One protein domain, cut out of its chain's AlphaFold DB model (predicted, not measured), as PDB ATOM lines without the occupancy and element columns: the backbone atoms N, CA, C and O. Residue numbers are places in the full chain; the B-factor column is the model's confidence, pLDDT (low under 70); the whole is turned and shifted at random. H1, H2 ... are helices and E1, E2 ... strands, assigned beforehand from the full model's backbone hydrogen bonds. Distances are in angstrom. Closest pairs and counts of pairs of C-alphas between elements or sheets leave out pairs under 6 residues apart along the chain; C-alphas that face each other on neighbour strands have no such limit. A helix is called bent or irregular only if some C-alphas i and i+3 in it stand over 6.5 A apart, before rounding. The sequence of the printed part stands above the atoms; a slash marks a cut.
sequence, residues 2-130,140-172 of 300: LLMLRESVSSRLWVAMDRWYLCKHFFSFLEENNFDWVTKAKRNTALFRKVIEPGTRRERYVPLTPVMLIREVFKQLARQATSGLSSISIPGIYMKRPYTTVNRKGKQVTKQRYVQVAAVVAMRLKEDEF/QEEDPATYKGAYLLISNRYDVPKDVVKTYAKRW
ATOM      1  N   LEU A   2      58.848  86.935  83.187       87.38
ATOM      2  CA  LEU A   2      58.846  85.542  83.694       87.38
ATOM      3  C   LEU A   2      58.150  85.385  85.056       87.38
ATOM      4  O   LEU A   2      57.344  84.479  85.216       87.38
ATOM      5  N   LEU A   3      58.403  86.288  86.007       91.00
ATOM      6  CA  LEU A   3      57.732  86.252  87.314       91.00
ATOM      7  C   LEU A   3      56.217  86.463  87.194       91.00
ATOM      8  O   LEU A   3      55.458  85.681  87.746       91.00
ATOM      9  N   MET A   4      55.780  87.420  86.371       89.06
ATOM     10  CA  MET A   4      54.351  87.642  86.100       89.06
ATOM     11  C   MET A   4      53.682  86.402  85.487       89.06
ATOM     12  O   MET A   4      52.572  86.049  85.863       89.06
ATOM     13  N   LEU A   5      54.366  85.706  84.568       87.94
ATOM     14  CA  LEU A   5      53.879  84.438  84.015       87.94
ATOM     15  C   LEU A   5      53.819  83.344  85.087       87.94
ATOM     16  O   LEU A   5      52.902  82.531  85.097       87.94
ATOM     17  N   ARG A   6      54.803  83.300  85.991       90.12
ATOM     18  CA  ARG A   6      54.808  82.338  87.095       90.12
ATOM     19  C   ARG A   6      53.639  82.575  88.045       90.12
ATOM     20  O   ARG A   6      53.064  81.597  88.505       90.12
ATOM     21  N   GLU A   7      53.311  83.833  88.320       90.88
ATOM     22  CA  GLU A   7      52.193  84.243  89.176       90.88
ATOM     23  C   GLU A   7      50.828  83.930  88.550       90.88
ATOM     24  O   GLU A   7      49.885  83.619  89.273       90.88
ATOM     25  N   SER A   8      50.715  83.958  87.218       89.25
ATOM     26  CA  SER A   8      49.440  83.750  86.520       89.25
ATOM     27  C   SER A   8      49.062  82.285  86.285       89.25
ATOM     28  O   SER A   8      47.922  81.998  85.921       89.25
ATOM     29  N   VAL A   9      49.983  81.339  86.488       90.12
ATOM     30  CA  VAL A   9      49.736  79.909  86.246       90.12
ATOM     31  C   VAL A   9      50.214  79.057  87.417       90.12
ATOM     32  O   VAL A   9      51.183  79.391  88.086       90.12
ATOM     33  N   SER A  10      49.584  77.906  87.648       89.38
ATOM     34  CA  SER A  10      50.033  76.903  88.634       89.38
ATOM     35  C   SER A  10      50.766  75.722  87.993       89.38
ATOM     36  O   SER A  10      51.384  74.906  88.676       89.38
ATOM     37  N   SER A  11      50.717  75.629  86.663       91.06
ATOM     38  CA  SER A  11      51.330  74.546  85.910       91.06
ATOM     39  C   SER A  11      52.851  74.624  85.944       91.06
ATOM     40  O   SER A  11      53.477  75.651  86.213       91.06
ATOM     41  N   ARG A  12      53.486  73.502  85.653       90.62
ATOM     42  CA  ARG A  12      54.933  73.432  85.548       90.62
ATOM     43  C   ARG A  12      55.428  74.170  84.300       90.62
ATOM     44  O   ARG A  12      54.944  73.899  83.204       90.62
ATOM     45  N   LEU A  13      56.420  75.047  84.460       95.12
ATOM     46  CA  LEU A  13      56.944  75.879  83.375       95.12
ATOM     47  C   LEU A  13      58.372  75.479  83.003       95.12
ATOM     48  O   LEU A  13      59.228  75.315  83.871       95.12
ATOM     49  N   TRP A  14      58.618  75.373  81.698       95.94
ATOM     50  CA  TRP A  14      59.934  75.108  81.129       95.94
ATOM     51  C   TRP A  14      60.437  76.312  80.339       95.94
ATOM     52  O   TRP A  14      59.699  76.904  79.554       95.94
ATOM     53  N   VAL A  15      61.724  76.604  80.480       95.44
ATOM     54  CA  VAL A  15      62.461  77.598  79.707       95.44
ATOM     55  C   VAL A  15      63.433  76.863  78.786       95.44
ATOM     56  O   VAL A  15      64.488  76.390  79.211       95.44
ATOM     57  N   ALA A  16      63.062  76.745  77.512       94.81
ATOM     58  CA  ALA A  16      63.969  76.306  76.457       94.81
ATOM     59  C   ALA A  16      64.674  77.528  75.869       94.81
ATOM     60  O   ALA A  16      64.014  78.456  75.407       94.81
ATOM     61  N   MET A  17      66.003  77.534  75.880       93.00
ATOM     62  CA  MET A  17      66.790  78.694  75.457       93.00
ATOM     63  C   MET A  17      68.033  78.277  74.682       93.00
ATOM     64  O   MET A  17      68.507  77.149  74.813       93.00
ATOM     65  N   ASP A  18      68.565  79.200  73.883       88.62
ATOM     66  CA  ASP A  18      69.857  78.999  73.229       88.62
ATOM     67  C   ASP A  18      71.011  79.088  74.242       88.62
ATOM     68  O   ASP A  18      70.917  79.732  75.292       88.62
ATOM     69  N   ARG A  19      72.144  78.491  73.876       85.50
ATOM     70  CA  ARG A  19      73.397  78.456  74.637       85.50
ATOM     71  C   ARG A  19      73.951  79.841  74.960       85.50
ATOM     72  O   ARG A  19      74.729  79.964  75.900       85.50
ATOM     73  N   TRP A  20      73.574  80.879  74.211       82.62
ATOM     74  CA  TRP A  20      73.975  82.263  74.492       82.62
ATOM     75  C   TRP A  20      73.501  82.723  75.876       82.62
ATOM     76  O   TRP A  20      74.217  83.441  76.566       82.62
ATOM     77  N   TYR A  21      72.362  82.203  76.338       84.12
ATOM     78  CA  TYR A  21      71.793  82.499  77.653       84.12
ATOM     79  C   TYR A  21      72.324  81.584  78.772       84.12
ATOM     80  O   TYR A  21      71.832  81.633  79.903       84.12
ATOM     81  N   LEU A  22      73.333  80.743  78.493       81.75
ATOM     82  CA  LEU A  22      73.950  79.833  79.464       81.75
ATOM     83  C   LEU A  22      74.742  80.629  80.518       81.75
ATOM     84  O   LEU A  22      75.959  80.784  80.441       81.75
ATOM     85  N   CYS A  23      74.035  81.103  81.543       88.00
ATOM     86  CA  CYS A  23      74.583  81.823  82.686       88.00
ATOM     87  C   CYS A  23      74.173  81.141  83.997       88.00
ATOM     88  O   CYS A  23      72.999  80.865  84.251       88.00
ATOM     89  N   LYS A  24      75.148  80.899  84.883       87.50
ATOM     90  CA  LYS A  24      74.901  80.196  86.150       87.50
ATOM     91  C   LYS A  24      73.944  80.945  87.072       87.50
ATOM     92  O   LYS A  24      73.152  80.282  87.732       87.50
ATOM     93  N   HIS A  25      74.019  82.276  87.099       89.31
ATOM     94  CA  HIS A  25      73.109  83.116  87.880       89.31
ATOM     95  C   HIS A  25      71.682  83.031  87.349       89.31
ATOM     96  O   HIS A  25      70.756  82.867  88.134       89.31
ATOM     97  N   PHE A  26      71.514  83.065  86.024       91.69
ATOM     98  CA  PHE A  26      70.191  82.969  85.418       91.69
ATOM     99  C   PHE A  26      69.530  81.625  85.713       91.69
ATOM    100  O   PHE A  26      68.372  81.563  86.098       91.69
ATOM    101  N   PHE A  27      70.280  80.534  85.625       91.94
ATOM    102  CA  PHE A  27      69.735  79.230  85.974       91.94
ATOM    103  C   PHE A  27      69.385  79.100  87.470       91.94
ATOM    104  O   PHE A  27      68.398  78.444  87.786       91.94
ATOM    105  N   SER A  28      70.173  79.694  88.379       91.12
ATOM    106  CA  SER A  28      69.800  79.750  89.802       91.12
ATOM    107  C   SER A  28      68.484  80.506  89.978       91.12
ATOM    108  O   SER A  28      67.589  79.991  90.633       91.12
ATOM    109  N   PHE A  29      68.330  81.653  89.310       93.00
ATOM    110  CA  PHE A  29      67.077  82.408  89.289       93.00
ATOM    111  C   PHE A  29      65.897  81.568  88.771       93.00
ATOM    112  O   PHE A  29      64.826  81.590  89.371       93.00
ATOM    113  N   LEU A  30      66.076  80.802  87.689       94.50
ATOM    114  CA  LEU A  30      65.026  79.927  87.160       94.50
ATOM    115  C   LEU A  30      64.621  78.853  88.180       94.50
ATOM    116  O   LEU A  30      63.439  78.716  88.484       94.50
ATOM    117  N   GLU A  31      65.592  78.140  88.753       92.50
ATOM    118  CA  GLU A  31      65.334  77.088  89.744       92.50
ATOM    119  C   GLU A  31      64.687  77.647  91.028       92.50
ATOM    120  O   GLU A  31      63.746  77.049  91.544       92.50
ATOM    121  N   GLU A  32      65.130  78.813  91.511       92.31
ATOM    122  CA  GLU A  32      64.561  79.508  92.680       92.31
ATOM    123  C   GLU A  32      63.104  79.941  92.463       92.31
ATOM    124  O   GLU A  32      62.329  79.995  93.415       92.31
ATOM    125  N   ASN A  33      62.712  80.195  91.212       93.69
ATOM    126  CA  ASN A  33      61.355  80.595  90.838       93.69
ATOM    127  C   ASN A  33      60.529  79.441  90.237       93.69
ATOM    128  O   ASN A  33      59.535  79.678  89.550       93.69
ATOM    129  N   ASN A  34      60.913  78.187  90.510       93.75
ATOM    130  CA  ASN A  34      60.209  76.976  90.066       93.75
ATOM    131  C   ASN A  34      60.051  76.860  88.539       93.75
ATOM    132  O   ASN A  34      59.023  76.391  88.037       93.75
ATOM    133  N   PHE A  35      61.078  77.280  87.801       96.19
ATOM    134  CA  PHE A  35      61.220  77.011  86.378       96.19
ATOM    135  C   PHE A  35      62.193  75.865  86.142       96.19
ATOM    136  O   PHE A  35      63.287  75.807  86.708       96.19
ATOM    137  N   ASP A  36      61.821  74.994  85.215       96.62
ATOM    138  CA  ASP A  36      62.772  74.092  84.589       96.62
ATOM    139  C   ASP A  36      63.438  74.759  83.412       96.62
ATOM    140  O   ASP A  36      62.870  75.645  82.777       96.62
ATOM    141  N   TRP A  37      64.638  74.310  83.083       96.00
ATOM    142  CA  TRP A  37      65.376  74.872  81.970       96.00
ATOM    143  C   TRP A  37      66.035  73.791  81.139       96.00
ATOM    144  O   TRP A  37      66.417  72.735  81.643       96.00
ATOM    145  N   VAL A  38      66.186  74.065  79.849       96.69
ATOM    146  CA  VAL A  38      66.972  73.247  78.930       96.69
ATOM    147  C   VAL A  38      67.711  74.140  77.942       96.69
ATOM    148  O   VAL A  38      67.147  75.092  77.404       96.69
ATOM    149  N   THR A  39      68.981  73.826  77.700       95.25
ATOM    150  CA  THR A  39      69.817  74.522  76.714       95.25
ATOM    151  C   THR A  39      70.805  73.567  76.051       95.25
ATOM    152  O   THR A  39      71.174  72.537  76.623       95.25
ATOM    153  N   LYS A  40      71.299  73.941  74.868       93.25
ATOM    154  CA  LYS A  40      72.488  73.339  74.246       93.25
ATOM    155  C   LYS A  40      73.730  73.728  75.054       93.25
ATOM    156  O   LYS A  40      73.842  74.867  75.515       93.25
ATOM    157  N   ALA A  41      74.652  72.793  75.253       92.75
ATOM    158  CA  ALA A  41      75.913  73.052  75.940       92.75
ATOM    159  C   ALA A  41      76.935  73.713  74.994       92.75
ATOM    160  O   ALA A  41      77.138  73.250  73.868       92.75
ATOM    161  N   LYS A  42      77.624  74.756  75.477       91.25
ATOM    162  CA  LYS A  42      78.820  75.329  74.825       91.25
ATOM    163  C   LYS A  42      80.000  74.356  74.918       91.25
ATOM    164  O   LYS A  42      80.062  73.581  75.877       91.25
ATOM    165  N   ARG A  43      80.969  74.423  73.999       85.81
ATOM    166  CA  ARG A  43      82.196  73.590  74.015       85.81
ATOM    167  C   ARG A  43      82.949  73.625  75.348       85.81
ATOM    168  O   ARG A  43      83.380  72.578  75.828       85.81
ATOM    169  N   ASN A  44      83.047  74.796  75.972       86.38
ATOM    170  CA  ASN A  44      83.753  75.016  77.239       86.38
ATOM    171  C   ASN A  44      82.883  74.795  78.498       86.38
ATOM    172  O   ASN A  44      83.299  75.126  79.611       86.38
ATOM    173  N   THR A  45      81.677  74.222  78.363       90.88
ATOM    174  CA  THR A  45      80.795  73.980  79.516       90.88
ATOM    175  C   THR A  45      81.470  73.040  80.519       90.88
ATOM    176  O   THR A  45      81.704  71.868  80.232       90.88
ATOM    177  N   ALA A  46      81.746  73.539  81.728       91.62
ATOM    178  CA  ALA A  46      82.398  72.765  82.781       91.62
ATOM    179  C   ALA A  46      81.442  71.731  83.407       91.62
ATOM    180  O   ALA A  46      80.619  72.070  84.268       91.62
ATOM    181  N   LEU A  47      81.589  70.471  82.996       95.69
ATOM    182  CA  LEU A  47      80.836  69.321  83.498       95.69
ATOM    183  C   LEU A  47      81.735  68.394  84.316       95.69
ATOM    184  O   LEU A  47      82.959  68.409  84.189       95.69
ATOM    185  N   PHE A  48      81.124  67.593  85.181       96.81
ATOM    186  CA  PHE A  48      81.830  66.698  86.088       96.81
ATOM    187  C   PHE A  48      81.116  65.356  86.196       96.81
ATOM    188  O   PHE A  48      79.888  65.302  86.180       96.81
ATOM    189  N   ARG A  49      81.875  64.279  86.379       95.56
ATOM    190  CA  ARG A  49      81.344  62.959  86.742       95.56
ATOM    191  C   ARG A  49      81.793  62.606  88.148       95.56
ATOM    192  O   ARG A  49      82.958  62.795  88.504       95.56
ATOM    193  N   LYS A  50      80.848  62.118  88.946       93.19
ATOM    194  CA  LYS A  50      81.118  61.624  90.294       93.19
ATOM    195  C   LYS A  50      81.768  60.245  90.190       93.19
ATOM    196  O   LYS A  50      81.193  59.336  89.599       93.19
ATOM    197  N   VAL A  51      82.961  60.109  90.752       91.12
ATOM    198  CA  VAL A  51      83.733  58.868  90.828       91.12
ATOM    199  C   VAL A  51      84.003  58.578  92.299       91.12
ATOM    200  O   VAL A  51      84.330  59.484  93.063       91.12
ATOM    201  N   ILE A  52      83.841  57.322  92.699       89.44
ATOM    202  CA  ILE A  52      84.199  56.861  94.039       89.44
ATOM    203  C   ILE A  52      85.600  56.266  93.938       89.44
ATOM    204  O   ILE A  52      85.816  55.337  93.161       89.44
ATOM    205  N   GLU A  53      86.556  56.822  94.682       84.56
ATOM    206  CA  GLU A  53      87.930  56.326  94.669       84.56
ATOM    207  C   GLU A  53      87.996  54.885  95.207       84.56
ATOM    208  O   GLU A  53      87.491  54.612  96.310       84.56
ATOM    209  N   PRO A  54      88.626  53.956  94.460       79.56
ATOM    210  CA  PRO A  54      88.870  52.606  94.943       79.56
ATOM    211  C   PRO A  54      89.679  52.642  96.247       79.56
ATOM    212  O   PRO A  54      90.673  53.355  96.357       79.56
ATOM    213  N   GLY A  55      89.241  51.890  97.256       81.31
ATOM    214  CA  GLY A  55      89.910  51.794  98.559       81.31
ATOM    215  C   GLY A  55      89.466  52.845  99.580       81.31
ATOM    216  O   GLY A  55      89.009  52.478 100.659       81.31
ATOM    217  N   THR A  56      89.531  54.141  99.258       84.06
ATOM    218  CA  THR A  56      89.199  55.214 100.224       84.06
ATOM    219  C   THR A  56      87.699  55.494 100.341       84.06
ATOM    220  O   THR A  56      87.278  56.156 101.290       84.06
ATOM    221  N   ARG A  57      86.895  55.032  99.366       84.44
ATOM    222  CA  ARG A  57      85.462  55.352  99.200       84.44
ATOM    223  C   ARG A  57      85.165  56.858  99.161       84.44
ATOM    224  O   ARG A  57      84.020  57.267  99.341       84.44
ATOM    225  N   ARG A  58      86.178  57.697  98.923       87.31
ATOM    226  CA  ARG A  58      86.007  59.147  98.831       87.31
ATOM    227  C   ARG A  58      85.358  59.513  97.506       87.31
ATOM    228  O   ARG A  58      85.702  58.977  96.455       87.31
ATOM    229  N   GLU A  59      84.422  60.450  97.566       89.25
ATOM    230  CA  GLU A  59      83.757  60.978  96.382       89.25
ATOM    231  C   GLU A  59      84.621  62.061  95.734       89.25
ATOM    232  O   GLU A  59      84.971  63.061  96.365       89.25
ATOM    233  N   ARG A  60      84.934  61.883  94.451       91.31
ATOM    234  CA  ARG A  60      85.682  62.845  93.645       91.31
ATOM    235  C   ARG A  60      84.885  63.229  92.407       91.31
ATOM    236  O   ARG A  60      84.261  62.392  91.762       91.31
ATOM    237  N   TYR A  61      84.937  64.508  92.054       93.62
ATOM    238  CA  TYR A  61      84.329  65.033  90.833       93.62
ATOM    239  C   TYR A  61      85.419  65.243  89.788       93.62
ATOM    240  O   TYR A  61      86.281  66.108  89.947       93.62
ATOM    241  N   VAL A  62      85.395  64.426  88.736       94.19
ATOM    242  CA  VAL A  62      86.372  64.474  87.643       94.19
ATOM    243  C   VAL A  62      85.817  65.360  86.525       94.19
ATOM    244  O   VAL A  62      84.668  65.144  86.129       94.19
ATOM    245  N   PRO A  63      86.569  66.366  86.038       95.19
ATOM    246  CA  PRO A  63      86.109  67.243  84.967       95.19
ATOM    247  C   PRO A  63      85.941  66.481  83.648       95.19
ATOM    248  O   PRO A  63      86.717  65.581  83.332       95.19
ATOM    249  N   LEU A  64      84.933  66.872  82.875       94.50
ATOM    250  CA  LEU A  64      84.607  66.339  81.555       94.50
ATOM    251  C   LEU A  64      84.256  67.488  80.613       94.50
ATOM    252  O   LEU A  64      83.639  68.471  81.028       94.50
ATOM    253  N   THR A  65      84.592  67.333  79.334       92.75
ATOM    254  CA  THR A  65      84.095  68.235  78.292       92.75
ATOM    255  C   THR A  65      82.820  67.665  77.660       92.75
ATOM    256  O   THR A  65      82.666  66.443  77.561       92.75
ATOM    257  N   PRO A  66      81.898  68.514  77.180       93.50
ATOM    258  CA  PRO A  66      80.714  68.064  76.453       93.50
ATOM    259  C   PRO A  66      81.032  67.164  75.252       93.50
ATOM    260  O   PRO A  66      80.336  66.181  75.019       93.50
ATOM    261  N   VAL A  67      82.124  67.436  74.528       93.31
ATOM    262  CA  VAL A  67      82.552  66.618  73.379       93.31
ATOM    263  C   VAL A  67      82.931  65.196  73.803       93.31
ATOM    264  O   VAL A  67      82.619  64.247  73.082       93.31
ATOM    265  N   MET A  68      83.553  65.013  74.976       93.94
ATOM    266  CA  MET A  68      83.837  63.674  75.511       93.94
ATOM    267  C   MET A  68      82.545  62.887  75.745       93.94
ATOM    268  O   MET A  68      82.467  61.724  75.359       93.94
ATOM    269  N   LEU A  69      81.525  63.540  76.310       95.06
ATOM    270  CA  LEU A  69      80.216  62.933  76.552       95.06
ATOM    271  C   LEU A  69      79.514  62.544  75.246       95.06
ATOM    272  O   LEU A  69      78.971  61.449  75.145       95.06
ATOM    273  N   ILE A  70      79.573  63.400  74.221       94.31
ATOM    274  CA  ILE A  70      78.997  63.079  72.908       94.31
ATOM    275  C   ILE A  70      79.699  61.855  72.309       94.31
ATOM    276  O   ILE A  70      79.034  60.910  71.889       94.31
ATOM    277  N   ARG A  71      81.040  61.830  72.315       93.88
ATOM    278  CA  ARG A  71      81.833  60.712  71.775       93.88
ATOM    279  C   ARG A  71      81.579  59.389  72.501       93.88
ATOM    280  O   ARG A  71      81.588  58.352  71.841       93.88
ATOM    281  N   GLU A  72      81.339  59.428  73.813       94.19
ATOM    282  CA  GLU A  72      81.056  58.250  74.648       94.19
ATOM    283  C   GLU A  72      79.856  57.452  74.116       94.19
ATOM    284  O   GLU A  72      79.937  56.233  73.968       94.19
ATOM    285  N   VAL A  73      78.771  58.143  73.754       94.06
ATOM    286  CA  VAL A  73      77.514  57.502  73.328       94.06
ATOM    287  C   VAL A  73      77.267  57.558  71.821       94.06
ATOM    288  O   VAL A  73      76.342  56.910  71.334       94.06
ATOM    289  N   PHE A  74      78.099  58.268  71.051       91.69
ATOM    290  CA  PHE A  74      77.870  58.509  69.620       91.69
ATOM    291  C   PHE A  74      77.649  57.224  68.813       91.69
ATOM    292  O   PHE A  74      76.750  57.164  67.984       91.69
ATOM    293  N   LYS A  75      78.435  56.168  69.065       90.31
ATOM    294  CA  LYS A  75      78.277  54.889  68.347       90.31
ATOM    295  C   LYS A  75      76.907  54.251  68.594       90.31
ATOM    296  O   LYS A  75      76.359  53.633  67.688       90.31
ATOM    297  N   GLN A  76      76.375  54.374  69.808       91.25
ATOM    298  CA  GLN A  76      75.044  53.870  70.148       91.25
ATOM    299  C   GLN A  76      73.962  54.758  69.529       91.25
ATOM    300  O   GLN A  76      73.029  54.240  68.924       91.25
ATOM    301  N   LEU A  77      74.144  56.080  69.598       89.25
ATOM    302  CA  LEU A  77      73.229  57.065  69.021       89.25
ATOM    303  C   LEU A  77      73.088  56.876  67.506       89.25
ATOM    304  O   LEU A  77      71.978  56.774  66.998       89.25
ATOM    305  N   ALA A  78      74.209  56.745  66.793       86.88
ATOM    306  CA  ALA A  78      74.229  56.562  65.345       86.88
ATOM    307  C   ALA A  78      73.547  55.258  64.898       86.88
ATOM    308  O   ALA A  78      72.925  55.228  63.843       86.88
ATOM    309  N   ARG A  79      73.620  54.189  65.705       86.44
ATOM    310  CA  ARG A  79      72.905  52.928  65.433       86.44
ATOM    311  C   ARG A  79      71.393  53.059  65.612       86.44
ATOM    312  O   ARG A  79      70.650  52.366  64.929       86.44
ATOM    313  N   GLN A  80      70.948  53.908  66.536       83.31
ATOM    314  CA  GLN A  80      69.526  54.168  66.792       83.31
ATOM    315  C   GLN A  80      68.924  55.179  65.808       83.31
ATOM    316  O   GLN A  80      67.707  55.244  65.669       83.31
ATOM    317  N   ALA A  81      69.762  55.947  65.112       74.50
ATOM    318  CA  ALA A  81      69.354  57.008  64.206       74.50
ATOM    319  C   ALA A  81      68.890  56.480  62.834       74.50
ATOM    320  O   ALA A  81      69.471  56.806  61.797       74.50
ATOM    321  N   THR A  82      67.816  55.689  62.801       65.62
ATOM    322  CA  THR A  82      67.213  55.176  61.557       65.62
ATOM    323  C   THR A  82      66.375  56.238  60.839       65.62
ATOM    324  O   THR A  82      66.562  56.439  59.645       65.62
ATOM    325  N   SER A  83      65.552  57.012  61.555       67.50
ATOM    326  CA  SER A  83      64.855  58.201  61.038       67.50
ATOM    327  C   SER A  83      64.405  59.121  62.185       67.50
ATOM    328  O   SER A  83      64.133  58.661  63.293       67.50
ATOM    329  N   GLY A  84      64.376  60.436  61.946       74.12
ATOM    330  CA  GLY A  84      63.917  61.429  62.928       74.12
ATOM    331  C   GLY A  84      64.873  61.717  64.099       74.12
ATOM    332  O   GLY A  84      66.035  61.296  64.117       74.12
ATOM    333  N   LEU A  85      64.361  62.484  65.069       83.50
ATOM    334  CA  LEU A  85      65.075  62.951  66.262       83.50
ATOM    335  C   LEU A  85      65.533  61.772  67.128       83.50
ATOM    336  O   LEU A  85      64.716  60.995  67.620       83.50
ATOM    337  N   SER A  86      66.842  61.669  67.357       88.19
ATOM    338  CA  SER A  86      67.451  60.601  68.160       88.19
ATOM    339  C   SER A  86      68.170  61.179  69.372       88.19
ATOM    340  O   SER A  86      68.817  62.221  69.267       88.19
ATOM    341  N   SER A  87      68.082  60.509  70.527       92.62
ATOM    342  CA  SER A  87      68.709  60.993  71.762       92.62
ATOM    343  C   SER A  87      69.085  59.889  72.750       92.62
ATOM    344  O   SER A  87      68.310  58.953  72.940       92.62
ATOM    345  N   ILE A  88      70.208  60.055  73.455       94.38
ATOM    346  CA  ILE A  88      70.673  59.181  74.542       94.38
ATOM    347  C   ILE A  88      70.993  60.023  75.779       94.38
ATOM    348  O   ILE A  88      71.722  61.011  75.705       94.38
ATOM    349  N   SER A  89      70.468  59.617  76.937       95.38
ATOM    350  CA  SER A  89      70.780  60.250  78.221       95.38
ATOM    351  C   SER A  89      72.017  59.628  78.865       95.38
ATOM    352  O   SER A  89      72.154  58.407  78.899       95.38
ATOM    353  N   ILE A  90      72.894  60.473  79.408       95.38
ATOM    354  CA  ILE A  90      74.086  60.076  80.157       95.38
ATOM    355  C   ILE A  90      73.850  60.402  81.640       95.38
ATOM    356  O   ILE A  90      73.744  61.580  81.997       95.38
ATOM    357  N   PRO A  91      73.762  59.394  82.524       93.56
ATOM    358  CA  PRO A  91      73.511  59.617  83.942       93.56
ATOM    359  C   PRO A  91      74.762  60.110  84.686       93.56
ATOM    360  O   PRO A  91      75.893  60.005  84.209       93.56
ATOM    361  N   GLY A  92      74.560  60.616  85.906       93.75
ATOM    362  CA  GLY A  92      75.654  60.923  86.835       93.75
ATOM    363  C   GLY A  92      76.543  62.099  86.420       93.75
ATOM    364  O   GLY A  92      77.722  62.130  86.784       93.75
ATOM    365  N   ILE A  93      75.991  63.051  85.666       96.44
ATOM    366  CA  ILE A  93      76.675  64.281  85.262       96.44
ATOM    367  C   ILE A  93      76.296  65.428  86.201       96.44
ATOM    368  O   ILE A  93      75.146  65.578  86.607       96.44
ATOM    369  N   TYR A  94      77.291  66.235  86.553       96.25
ATOM    370  CA  TYR A  94      77.193  67.312  87.527       96.25
ATOM    371  C   TYR A  94      77.756  68.616  86.966       96.25
ATOM    372  O   TYR A  94      78.675  68.620  86.147       96.25
ATOM    373  N   MET A  95      77.252  69.737  87.473       94.69
ATOM    374  CA  MET A  95      77.728  71.085  87.168       94.69
ATOM    375  C   MET A  95      77.974  71.873  88.460       94.69
ATOM    376  O   MET A  95      77.260  71.711  89.450       94.69
ATOM    377  N   LYS A  96      78.986  72.752  88.461       93.06
ATOM    378  CA  LYS A  96      79.232  73.682  89.577       93.06
ATOM    379  C   LYS A  96      78.237  74.840  89.564       93.06
ATOM    380  O   LYS A  96      78.210  75.608  88.599       93.06
ATOM    381  N   ARG A  97      77.516  75.005  90.671       90.06
ATOM    382  CA  ARG A  97      76.520  76.047  90.925       90.06
ATOM    383  C   ARG A  97      76.953  77.006  92.033       90.06
ATOM    384  O   ARG A  97      77.299  76.515  93.112       90.06
ATOM    385  N   PRO A  98      76.868  78.331  91.823       90.75
ATOM    386  CA  PRO A  98      76.973  79.281  92.918       90.75
ATOM    387  C   PRO A  98      75.737  79.182  93.822       90.75
ATOM    388  O   PRO A  98      74.622  79.006  93.335       90.75
ATOM    389  N   TYR A  99      75.937  79.307  95.130       88.06
ATOM    390  CA  TYR A  99      74.874  79.522  96.112       88.06
ATOM    391  C   TYR A  99      75.359  80.496  97.188       88.06
ATOM    392  O   TYR A  99      76.548  80.519  97.526       88.06
ATOM    393  N   THR A 100      74.454  81.313  97.714       87.69
ATOM    394  CA  THR A 100      74.743  82.267  98.786       87.69
ATOM    395  C   THR A 100      74.570  81.600 100.148       87.69
ATOM    396  O   THR A 100      73.663  80.806 100.379       87.69
ATOM    397  N   THR A 101      75.490  81.879 101.068       89.25
ATOM    398  CA  THR A 101      75.411  81.405 102.452       89.25
ATOM    399  C   THR A 101      76.017  82.433 103.399       89.25
ATOM    400  O   THR A 101      76.886  83.213 103.007       89.25
ATOM    401  N   VAL A 102      75.564  82.450 104.648       90.75
ATOM    402  CA  VAL A 102      76.084  83.359 105.673       90.75
ATOM    403  C   VAL A 102      77.289  82.704 106.344       90.75
ATOM    404  O   VAL A 102      77.244  81.545 106.756       90.75
ATOM    405  N   ASN A 103      78.410  83.421 106.417       90.19
ATOM    406  CA  ASN A 103      79.588  82.927 107.123       90.19
ATOM    407  C   ASN A 103      79.426  83.060 108.652       90.19
ATOM    408  O   ASN A 103      78.510  83.708 109.148       90.19
ATOM    409  N   ARG A 104      80.375  82.509 109.419       85.94
ATOM    410  CA  ARG A 104      80.389  82.612 110.895       85.94
ATOM    411  C   ARG A 104      80.442  84.056 111.434       85.94
ATOM    412  O   ARG A 104      80.245  84.254 112.621       85.94
ATOM    413  N   LYS A 105      80.730  85.046 110.583       87.38
ATOM    414  CA  LYS A 105      80.805  86.481 110.903       87.38
ATOM    415  C   LYS A 105      79.571  87.262 110.412       87.38
ATOM    416  O   LYS A 105      79.639  88.480 110.314       87.38
ATOM    417  N   GLY A 106      78.485  86.588 110.020       87.56
ATOM    418  CA  GLY A 106      77.261  87.237 109.530       87.56
ATOM    419  C   GLY A 106      77.340  87.811 108.108       87.56
ATOM    420  O   GLY A 106      76.363  88.371 107.621       87.56
ATOM    421  N   LYS A 107      78.468  87.667 107.399       88.88
ATOM    422  CA  LYS A 107      78.640  88.183 106.032       88.88
ATOM    423  C   LYS A 107      78.142  87.163 105.007       88.88
ATOM    424  O   LYS A 107      78.497  85.984 105.089       88.88
ATOM    425  N   GLN A 108      77.383  87.619 104.012       88.88
ATOM    426  CA  GLN A 108      77.007  86.792 102.864       88.88
ATOM    427  C   GLN A 108      78.242  86.455 102.016       88.88
ATOM    428  O   GLN A 108      79.041  87.326 101.671       88.88
ATOM    429  N   VAL A 109      78.411  85.173 101.701       90.75
ATOM    430  CA  VAL A 109      79.503  84.637 100.884       90.75
ATOM    431  C   VAL A 109      78.925  83.697  99.830       90.75
ATOM    432  O   VAL A 109      78.099  82.837 100.138       90.75
ATOM    433  N   THR A 110      79.399  83.821  98.592       90.06
ATOM    434  CA  THR A 110      79.056  82.904  97.501       90.06
ATOM    435  C   THR A 110      79.970  81.685  97.540       90.06
ATOM    436  O   THR A 110      81.188  81.803  97.407       90.06
ATOM    437  N   LYS A 111      79.392  80.497  97.709       91.06
ATOM    438  CA  LYS A 111      80.093  79.209  97.625       91.06
ATOM    439  C   LYS A 111      79.670  78.456  96.366       91.06
ATOM    440  O   LYS A 111      78.694  78.810  95.715       91.06
ATOM    441  N   GLN A 112      80.420  77.417  96.009       91.00
ATOM    442  CA  GLN A 112      80.116  76.546  94.872       91.00
ATOM    443  C   GLN A 112      79.670  75.170  95.378       91.00
ATOM    444  O   GLN A 112      80.276  74.632  96.305       91.00
ATOM    445  N   ARG A 113      78.637  74.591  94.763       92.25
ATOM    446  CA  ARG A 113      78.187  73.209  95.000       92.25
ATOM    447  C   ARG A 113      78.080  72.446  93.683       92.25
ATOM    448  O   ARG A 113      77.816  73.054  92.649       92.25
ATOM    449  N   TYR A 114      78.279  71.133  93.713       94.06
ATOM    450  CA  TYR A 114      77.994  70.277  92.561       94.06
ATOM    451  C   TYR A 114      76.513  69.915  92.569       94.06
ATOM    452  O   TYR A 114      76.004  69.436  93.579       94.06
ATOM    453  N   VAL A 115      75.829  70.163  91.457       93.56
ATOM    454  CA  VAL A 115      74.414  69.825  91.269       93.56
ATOM    455  C   VAL A 115      74.305  68.886  90.087       93.56
ATOM    456  O   VAL A 115      74.969  69.095  89.070       93.56
ATOM    457  N   GLN A 116      73.511  67.833  90.243       95.38
ATOM    458  CA  GLN A 116      73.252  66.882  89.175       95.38
ATOM    459  C   GLN A 116      72.435  67.557  88.070       95.38
ATOM    460  O   GLN A 116      71.485  68.285  88.347       95.38
ATOM    461  N   VAL A 117      72.813  67.314  86.820       95.62
ATOM    462  CA  VAL A 117      72.139  67.858  85.638       95.62
ATOM    463  C   VAL A 117      71.790  66.727  84.681       95.62
ATOM    464  O   VAL A 117      72.486  65.712  84.615       95.62
ATOM    465  N   ALA A 118      70.710  66.899  83.925       96.62
ATOM    466  CA  ALA A 118      70.462  66.066  82.764       96.62
ATOM    467  C   ALA A 118      71.567  66.346  81.748       96.62
ATOM    468  O   ALA A 118      71.842  67.506  81.449       96.62
ATOM    469  N   ALA A 119      72.173  65.296  81.213       97.06
ATOM    470  CA  ALA A 119      73.059  65.367  80.065       97.06
ATOM    471  C   ALA A 119      72.462  64.453  79.000       97.06
ATOM    472  O   ALA A 119      72.372  63.240  79.202       97.06
ATOM    473  N   VAL A 120      71.976  65.029  77.904       96.50
ATOM    474  CA  VAL A 120      71.302  64.273  76.846       96.50
ATOM    475  C   VAL A 120      71.952  64.594  75.520       96.50
ATOM    476  O   VAL A 120      71.910  65.729  75.059       96.50
ATOM    477  N   VAL A 121      72.581  63.595  74.914       94.62
ATOM    478  CA  VAL A 121      73.149  63.730  73.577       94.62
ATOM    479  C   VAL A 121      72.023  63.526  72.583       94.62
ATOM    480  O   VAL A 121      71.314  62.526  72.670       94.62
ATOM    481  N   ALA A 122      71.847  64.461  71.661       92.25
ATOM    482  CA  ALA A 122      70.823  64.384  70.632       92.25
ATOM    483  C   ALA A 122      71.403  64.730  69.256       92.25
ATOM    484  O   ALA A 122      72.473  65.334  69.158       92.25
ATOM    485  N   MET A 123      70.719  64.285  68.206       88.31
ATOM    486  CA  MET A 123      71.044  64.581  66.811       88.31
ATOM    487  C   MET A 123      69.765  64.717  65.983       88.31
ATOM    488  O   MET A 123      68.743  64.123  66.345       88.31
ATOM    489  N   ARG A 124      69.862  65.417  64.843       78.44
ATOM    490  CA  ARG A 124      68.749  65.679  63.913       78.44
ATOM    491  C   ARG A 124      67.626  66.489  64.565       78.44
ATOM    492  O   ARG A 124      66.464  66.082  64.551       78.44
ATOM    493  N   LEU A 125      67.965  67.616  65.190       74.62
ATOM    494  CA  LEU A 125      66.937  68.608  65.498       74.62
ATOM    495  C   LEU A 125      66.583  69.386  64.232       74.62
ATOM    496  O   LEU A 125      67.423  69.569  63.360       74.62
ATOM    497  N   LYS A 126      65.357  69.919  64.178       69.19
ATOM    498  CA  LYS A 126      64.903  70.778  63.071       69.19
ATOM    499  C   LYS A 126      65.804  72.000  62.838       69.19
ATOM    500  O   LYS A 126      65.882  72.485  61.723       69.19
ATOM    501  N   GLU A 127      66.494  72.479  63.876       65.31
ATOM    502  CA  GLU A 127      67.517  73.532  63.752       65.31
ATOM    503  C   GLU A 127      68.688  73.119  62.844       65.31
ATOM    504  O   GLU A 127      69.214  73.946  62.107       65.31
ATOM    505  N   ASP A 128      69.076  71.841  62.845       59.31
ATOM    506  CA  ASP A 128      70.242  71.362  62.100       59.31
ATOM    507  C   ASP A 128      69.948  71.200  60.589       59.31
ATOM    508  O   ASP A 128      70.870  71.304  59.789       59.31
ATOM    509  N   GLU A 129      68.681  71.022  60.182       59.41
ATOM    510  CA  GLU A 129      68.272  70.901  58.764       59.41
ATOM    511  C   GLU A 129      68.545  72.181  57.955       59.41
ATOM    512  O   GLU A 129      68.779  72.120  56.752       59.41
ATOM    513  N   PHE A 130      68.551  73.345  58.612       50.72
ATOM    514  CA  PHE A 130      68.772  74.645  57.967       50.72
ATOM    515  C   PHE A 130      70.213  75.157  58.097       50.72
ATOM    516  O   PHE A 130      70.537  76.192  57.525       50.72
ATOM    517  N   GLN A 140      85.165  78.755  67.630       60.28
ATOM    518  CA  GLN A 140      85.195  79.633  68.804       60.28
ATOM    519  C   GLN A 140      84.713  78.901  70.067       60.28
ATOM    520  O   GLN A 140      83.953  77.934  70.013       60.28
ATOM    521  N   GLU A 141      85.124  79.358  71.255       60.00
ATOM    522  CA  GLU A 141      84.699  78.746  72.530       60.00
ATOM    523  C   GLU A 141      83.180  78.811  72.776       60.00
ATOM    524  O   GLU A 141      82.629  77.990  73.518       60.00
ATOM    525  N   GLU A 142      82.504  79.777  72.153       63.28
ATOM    526  CA  GLU A 142      81.058  79.991  72.256       63.28
ATOM    527  C   GLU A 142      80.230  79.021  71.402       63.28
ATOM    528  O   GLU A 142      79.004  78.917  71.568       63.28
ATOM    529  N   ASP A 143      80.898  78.278  70.520       76.00
ATOM    530  CA  ASP A 143      80.252  77.335  69.630       76.00
ATOM    531  C   ASP A 143      79.618  76.176  70.403       76.00
ATOM    532  O   ASP A 143      80.072  75.781  71.492       76.00
ATOM    533  N   PRO A 144      78.532  75.601  69.857       74.12
ATOM    534  CA  PRO A 144      77.937  74.424  70.450       74.12
ATOM    535  C   PRO A 144      78.963  73.290  70.448       74.12
ATOM    536  O   PRO A 144      79.748  73.116  69.512       74.12
ATOM    537  N   ALA A 145      78.948  72.488  71.510       78.69
ATOM    538  CA  ALA A 145      79.701  71.249  71.509       78.69
ATOM    539  C   ALA A 145      79.048  70.280  70.525       78.69
ATOM    540  O   ALA A 145      78.004  69.705  70.835       78.69
ATOM    541  N   THR A 146      79.654  70.111  69.354       85.69
ATOM    542  CA  THR A 146      79.166  69.205  68.316       85.69
ATOM    543  C   THR A 146      80.188  68.116  68.007       85.69
ATOM    544  O   THR A 146      81.399  68.285  68.152       85.69
ATOM    545  N   TYR A 147      79.696  66.953  67.597       83.62
ATOM    546  CA  TYR A 147      80.506  65.882  67.033       83.62
ATOM    547  C   TYR A 147      79.664  65.114  66.016       83.62
ATOM    548  O   TYR A 147      78.709  64.438  66.392       83.62
ATOM    549  N   LYS A 148      80.019  65.227  64.727       81.69
ATOM    550  CA  LYS A 148      79.327  64.560  63.607       81.69
ATOM    551  C   LYS A 148      77.800  64.785  63.619       81.69
ATOM    552  O   LYS A 148      77.032  63.829  63.558       81.69
ATOM    553  N   GLY A 149      77.376  66.041  63.781       83.25
ATOM    554  CA  GLY A 149      75.956  66.426  63.830       83.25
ATOM    555  C   GLY A 149      75.228  66.108  65.145       83.25
ATOM    556  O   GLY A 149      74.066  66.464  65.296       83.25
ATOM    557  N   ALA A 150      75.886  65.465  66.116       88.69
ATOM    558  CA  ALA A 150      75.348  65.297  67.463       88.69
ATOM    559  C   ALA A 150      75.823  66.421  68.388       88.69
ATOM    560  O   ALA A 150      76.945  66.907  68.253       88.69
ATOM    561  N   TYR A 151      75.005  66.794  69.365       92.44
ATOM    562  CA  TYR A 151      75.300  67.821  70.367       92.44
ATOM    563  C   TYR A 151      74.786  67.397  71.741       92.44
ATOM    564  O   TYR A 151      74.047  66.422  71.881       92.44
ATOM    565  N   LEU A 152      75.180  68.143  72.773       95.12
ATOM    566  CA  LEU A 152      74.773  67.888  74.149       95.12
ATOM    567  C   LEU A 152      73.734  68.913  74.617       95.12
ATOM    568  O   LEU A 152      73.995  70.115  74.611       95.12
ATOM    569  N   LEU A 153      72.587  68.426  75.082       96.12
ATOM    570  CA  LEU A 153      71.600  69.186  75.841       96.12
ATOM    571  C   LEU A 153      71.850  69.021  77.339       96.12
ATOM    572  O   LEU A 153      72.159  67.923  77.814       96.12
ATOM    573  N   ILE A 154      71.672  70.111  78.079       96.44
ATOM    574  CA  ILE A 154      71.746  70.143  79.540       96.44
ATOM    575  C   ILE A 154      70.469  70.726  80.145       96.44
ATOM    576  O   ILE A 154      69.864  71.632  79.572       96.44
ATOM    577  N   SER A 155      70.059  70.204  81.303       96.94
ATOM    578  CA  SER A 155      68.851  70.636  82.027       96.94
ATOM    579  C   SER A 155      68.972  70.375  83.534       96.94
ATOM    580  O   SER A 155      69.735  69.503  83.950       96.94
ATOM    581  N   ASN A 156      68.198  71.075  84.367       95.69
ATOM    582  CA  ASN A 156      68.022  70.729  85.786       95.69
ATOM    583  C   ASN A 156      67.225  69.428  85.998       95.69
ATOM    584  O   ASN A 156      67.239  68.866  87.091       95.69
ATOM    585  N   ARG A 157      66.545  68.921  84.966       95.44
ATOM    586  CA  ARG A 157      65.643  67.768  85.053       95.44
ATOM    587  C   ARG A 157      66.282  66.466  84.595       95.44
ATOM    588  O   ARG A 157      65.938  65.901  83.560       95.44
ATOM    589  N   TYR A 158      67.230  65.989  85.402       93.38
ATOM    590  CA  TYR A 158      67.945  64.725  85.170       93.38
ATOM    591  C   TYR A 158      67.054  63.479  85.269       93.38
ATOM    592  O   TYR A 158      67.432  62.415  84.787       93.38
ATOM    593  N   ASP A 159      65.884  63.607  85.886       94.56
ATOM    594  CA  ASP A 159      64.898  62.553  86.107       94.56
ATOM    595  C   ASP A 159      63.957  62.331  84.910       94.56
ATOM    596  O   ASP A 159      63.414  61.239  84.762       94.56
ATOM    597  N   VAL A 160      63.803  63.319  84.014       94.44
ATOM    598  CA  VAL A 160      62.935  63.217  82.820       94.44
ATOM    599  C   VAL A 160      63.655  63.530  81.491       94.44
ATOM    600  O   VAL A 160      63.241  64.423  80.750       94.44
ATOM    601  N   PRO A 161      64.706  62.775  81.097       91.31
ATOM    602  CA  PRO A 161      65.501  63.078  79.898       91.31
ATOM    603  C   PRO A 161      64.715  63.142  78.579       91.31
ATOM    604  O   PRO A 161      65.080  63.893  77.677       91.31
ATOM    605  N   LYS A 162      63.627  62.369  78.451       91.06
ATOM    606  CA  LYS A 162      62.768  62.396  77.254       91.06
ATOM    607  C   LYS A 162      62.062  63.746  77.096       91.06
ATOM    608  O   LYS A 162      61.958  64.255  75.981       91.06
ATOM    609  N   ASP A 163      61.613  64.334  78.200       94.19
ATOM    610  CA  ASP A 163      60.911  65.619  78.185       94.19
ATOM    611  C   ASP A 163      61.876  66.779  77.952       94.19
ATOM    612  O   ASP A 163      61.512  67.735  77.273       94.19
ATOM    613  N   VAL A 164      63.129  66.659  78.404       95.50
ATOM    614  CA  VAL A 164      64.211  67.611  78.094       95.50
ATOM    615  C   VAL A 164      64.371  67.771  76.578       95.50
ATOM    616  O   VAL A 164      64.358  68.889  76.063       95.50
ATOM    617  N   VAL A 165      64.454  66.654  75.848       93.50
ATOM    618  CA  VAL A 165      64.619  66.652  74.385       93.50
ATOM    619  C   VAL A 165      63.388  67.226  73.686       93.50
ATOM    620  O   VAL A 165      63.518  68.116  72.847       93.50
ATOM    621  N   LYS A 166      62.186  66.770  74.064       92.44
ATOM    622  CA  LYS A 166      60.922  67.282  73.505       92.44
ATOM    623  C   LYS A 166      60.759  68.783  73.733       92.44
ATOM    624  O   LYS A 166      60.269  69.489  72.858       92.44
ATOM    625  N   THR A 167      61.149  69.262  74.908       94.69
ATOM    626  CA  THR A 167      61.056  70.675  75.280       94.69
ATOM    627  C   THR A 167      62.023  71.510  74.458       94.69
ATOM    628  O   THR A 167      61.616  72.512  73.876       94.69
ATOM    629  N   TYR A 168      63.277  71.072  74.330       94.31
ATOM    630  CA  TYR A 168      64.255  71.790  73.518       94.31
ATOM    631  C   TYR A 168      63.879  71.800  72.028       94.31
ATOM    632  O   TYR A 168      64.009  72.829  71.375       94.31
ATOM    633  N   ALA A 169      63.302  70.715  71.500       90.69
ATOM    634  CA  ALA A 169      62.805  70.675  70.122       90.69
ATOM    635  C   ALA A 169      61.721  71.733  69.829       90.69
ATOM    636  O   ALA A 169      61.597  72.190  68.694       90.69
ATOM    637  N   LYS A 170      60.956  72.164  70.843       90.19
ATOM    638  CA  LYS A 170      59.962  73.242  70.705       90.19
ATOM    639  C   LYS A 170      60.586  74.640  70.642       90.19
ATOM    640  O   LYS A 170      59.890  75.556  70.213       90.19
ATOM    641  N   ARG A 171      61.864  74.816  71.014       90.94
ATOM    642  CA  ARG A 171      62.575  76.110  70.979       90.94
ATOM    643  C   ARG A 171      62.485  76.767  69.601       90.94
ATOM    644  O   ARG A 171      62.199  77.954  69.525       90.94
ATOM    645  N   TRP A 172      62.642  75.983  68.529       88.56
ATOM    646  CA  TRP A 172      62.617  76.459  67.137       88.56
ATOM    647  C   TRP A 172      61.342  77.226  66.759       88.56
ATOM    648  O   TRP A 172      61.351  78.030  65.832       88.56
TER     649      TRP A 172
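Overview. This is residues 2 to 130 and 140 to 172 of the 300 residues of the protein "Transposase" of Paenibacillus sp. JC52 (UniProt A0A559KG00). A twisted sheet of seven strands curls round helix H5, which packs on one face, while H3 packs on E5, E6 and E7 from the other side. The long hairpin E5 and E6 runs through the sheet and its far end makes the length; the tip of the hairpin E3 and E4, residues 53 to 58, sticks out, and H2 sits beside the strands. The printed part has 162 residues, with five named helices and seven named strands in the order H1 E1 H2 E2 E3 E4 H3 E5 E6 H4 E7 H5; the class is mixed, helices and strands. The mixed sheet runs E1, E2, E7, E6, E5, E3, E4. The whole is compact, with a radius of gyration of the C-alphas of 17.2 A and spans of 59 by 53 by 31 A.

Along the chain. Find C-alpha 2 at (58.846, 85.542, 83.694), where H1 begins, residues 2 to 8. Next come E1, residues 13 to 17, H2, residues 24 to 32, 12.2 A, and E2, residues 35 to 40, 17.0 A. Then read E3, residues 47 to 52, E4, residues 59 to 64, and H3, residues 66 to 80, 20.3 A, irregular with C-alphas 72 and 75 7.7 A apart. E5, residues 86 to 102, 44.7 A, bends by 58 degrees at residue 91 and ends at C-alpha 102 (76.084, 83.359, 105.673). E6, residues 108 to 123, 42.8 A, precedes H4, residues 126 to 129, and E7, residues 150 to 155. H5, residues 161 to 172, 18.7 A, is only just irregular, with C-alphas 169 and 172 6.51 A apart, and ends at C-alpha 172 (62.617, 76.459, 67.137).

Arrangement. Look first at parallel E1 and E2, where N 15 and O 36 are 2.7 A apart; E1, H2, E2 is a strand-helix-strand unit, two parallel neighbours joined through a helix, with a right-handed crossover. E5 and E6 are an antiparallel hairpin, with N 97 and O 113 2.8 A apart. E4, H3, E5 is a split unit, with E3 between its strands, and also right-handed. The closest C-alphas of H3 and E6 are those of Ile 70 and Val 121, 5.9 A; those of H5 and E1 are Tyr 168 and Ala 16, 5.4 A. H2 is at the sheet's level, height 3.0 A, and H1 only grazes the sheet. H4, not on the sheet, only just touches H5, with 3 pairs of C-alphas within 8 A, the closest Glu 127 and Trp 172 at 6.6 A. Every O i to N i+4 pair is within hydrogen-bond range in H1 and H2, 8 of 11 in H3 and 6 of 8 in H5; H4 is too short for one.

Size, cuts and confidence. The C-alphas of Thr 82 and Lys 105 are the two farthest apart, 60.0 A. Residues 131 to 139 are cut out, and C-alphas 130 and 140 are 20.3 A apart; of the links printed whole, none is long. Confidence is under 70 at residues 82 to 83, 126 to 130 and 140 to 142.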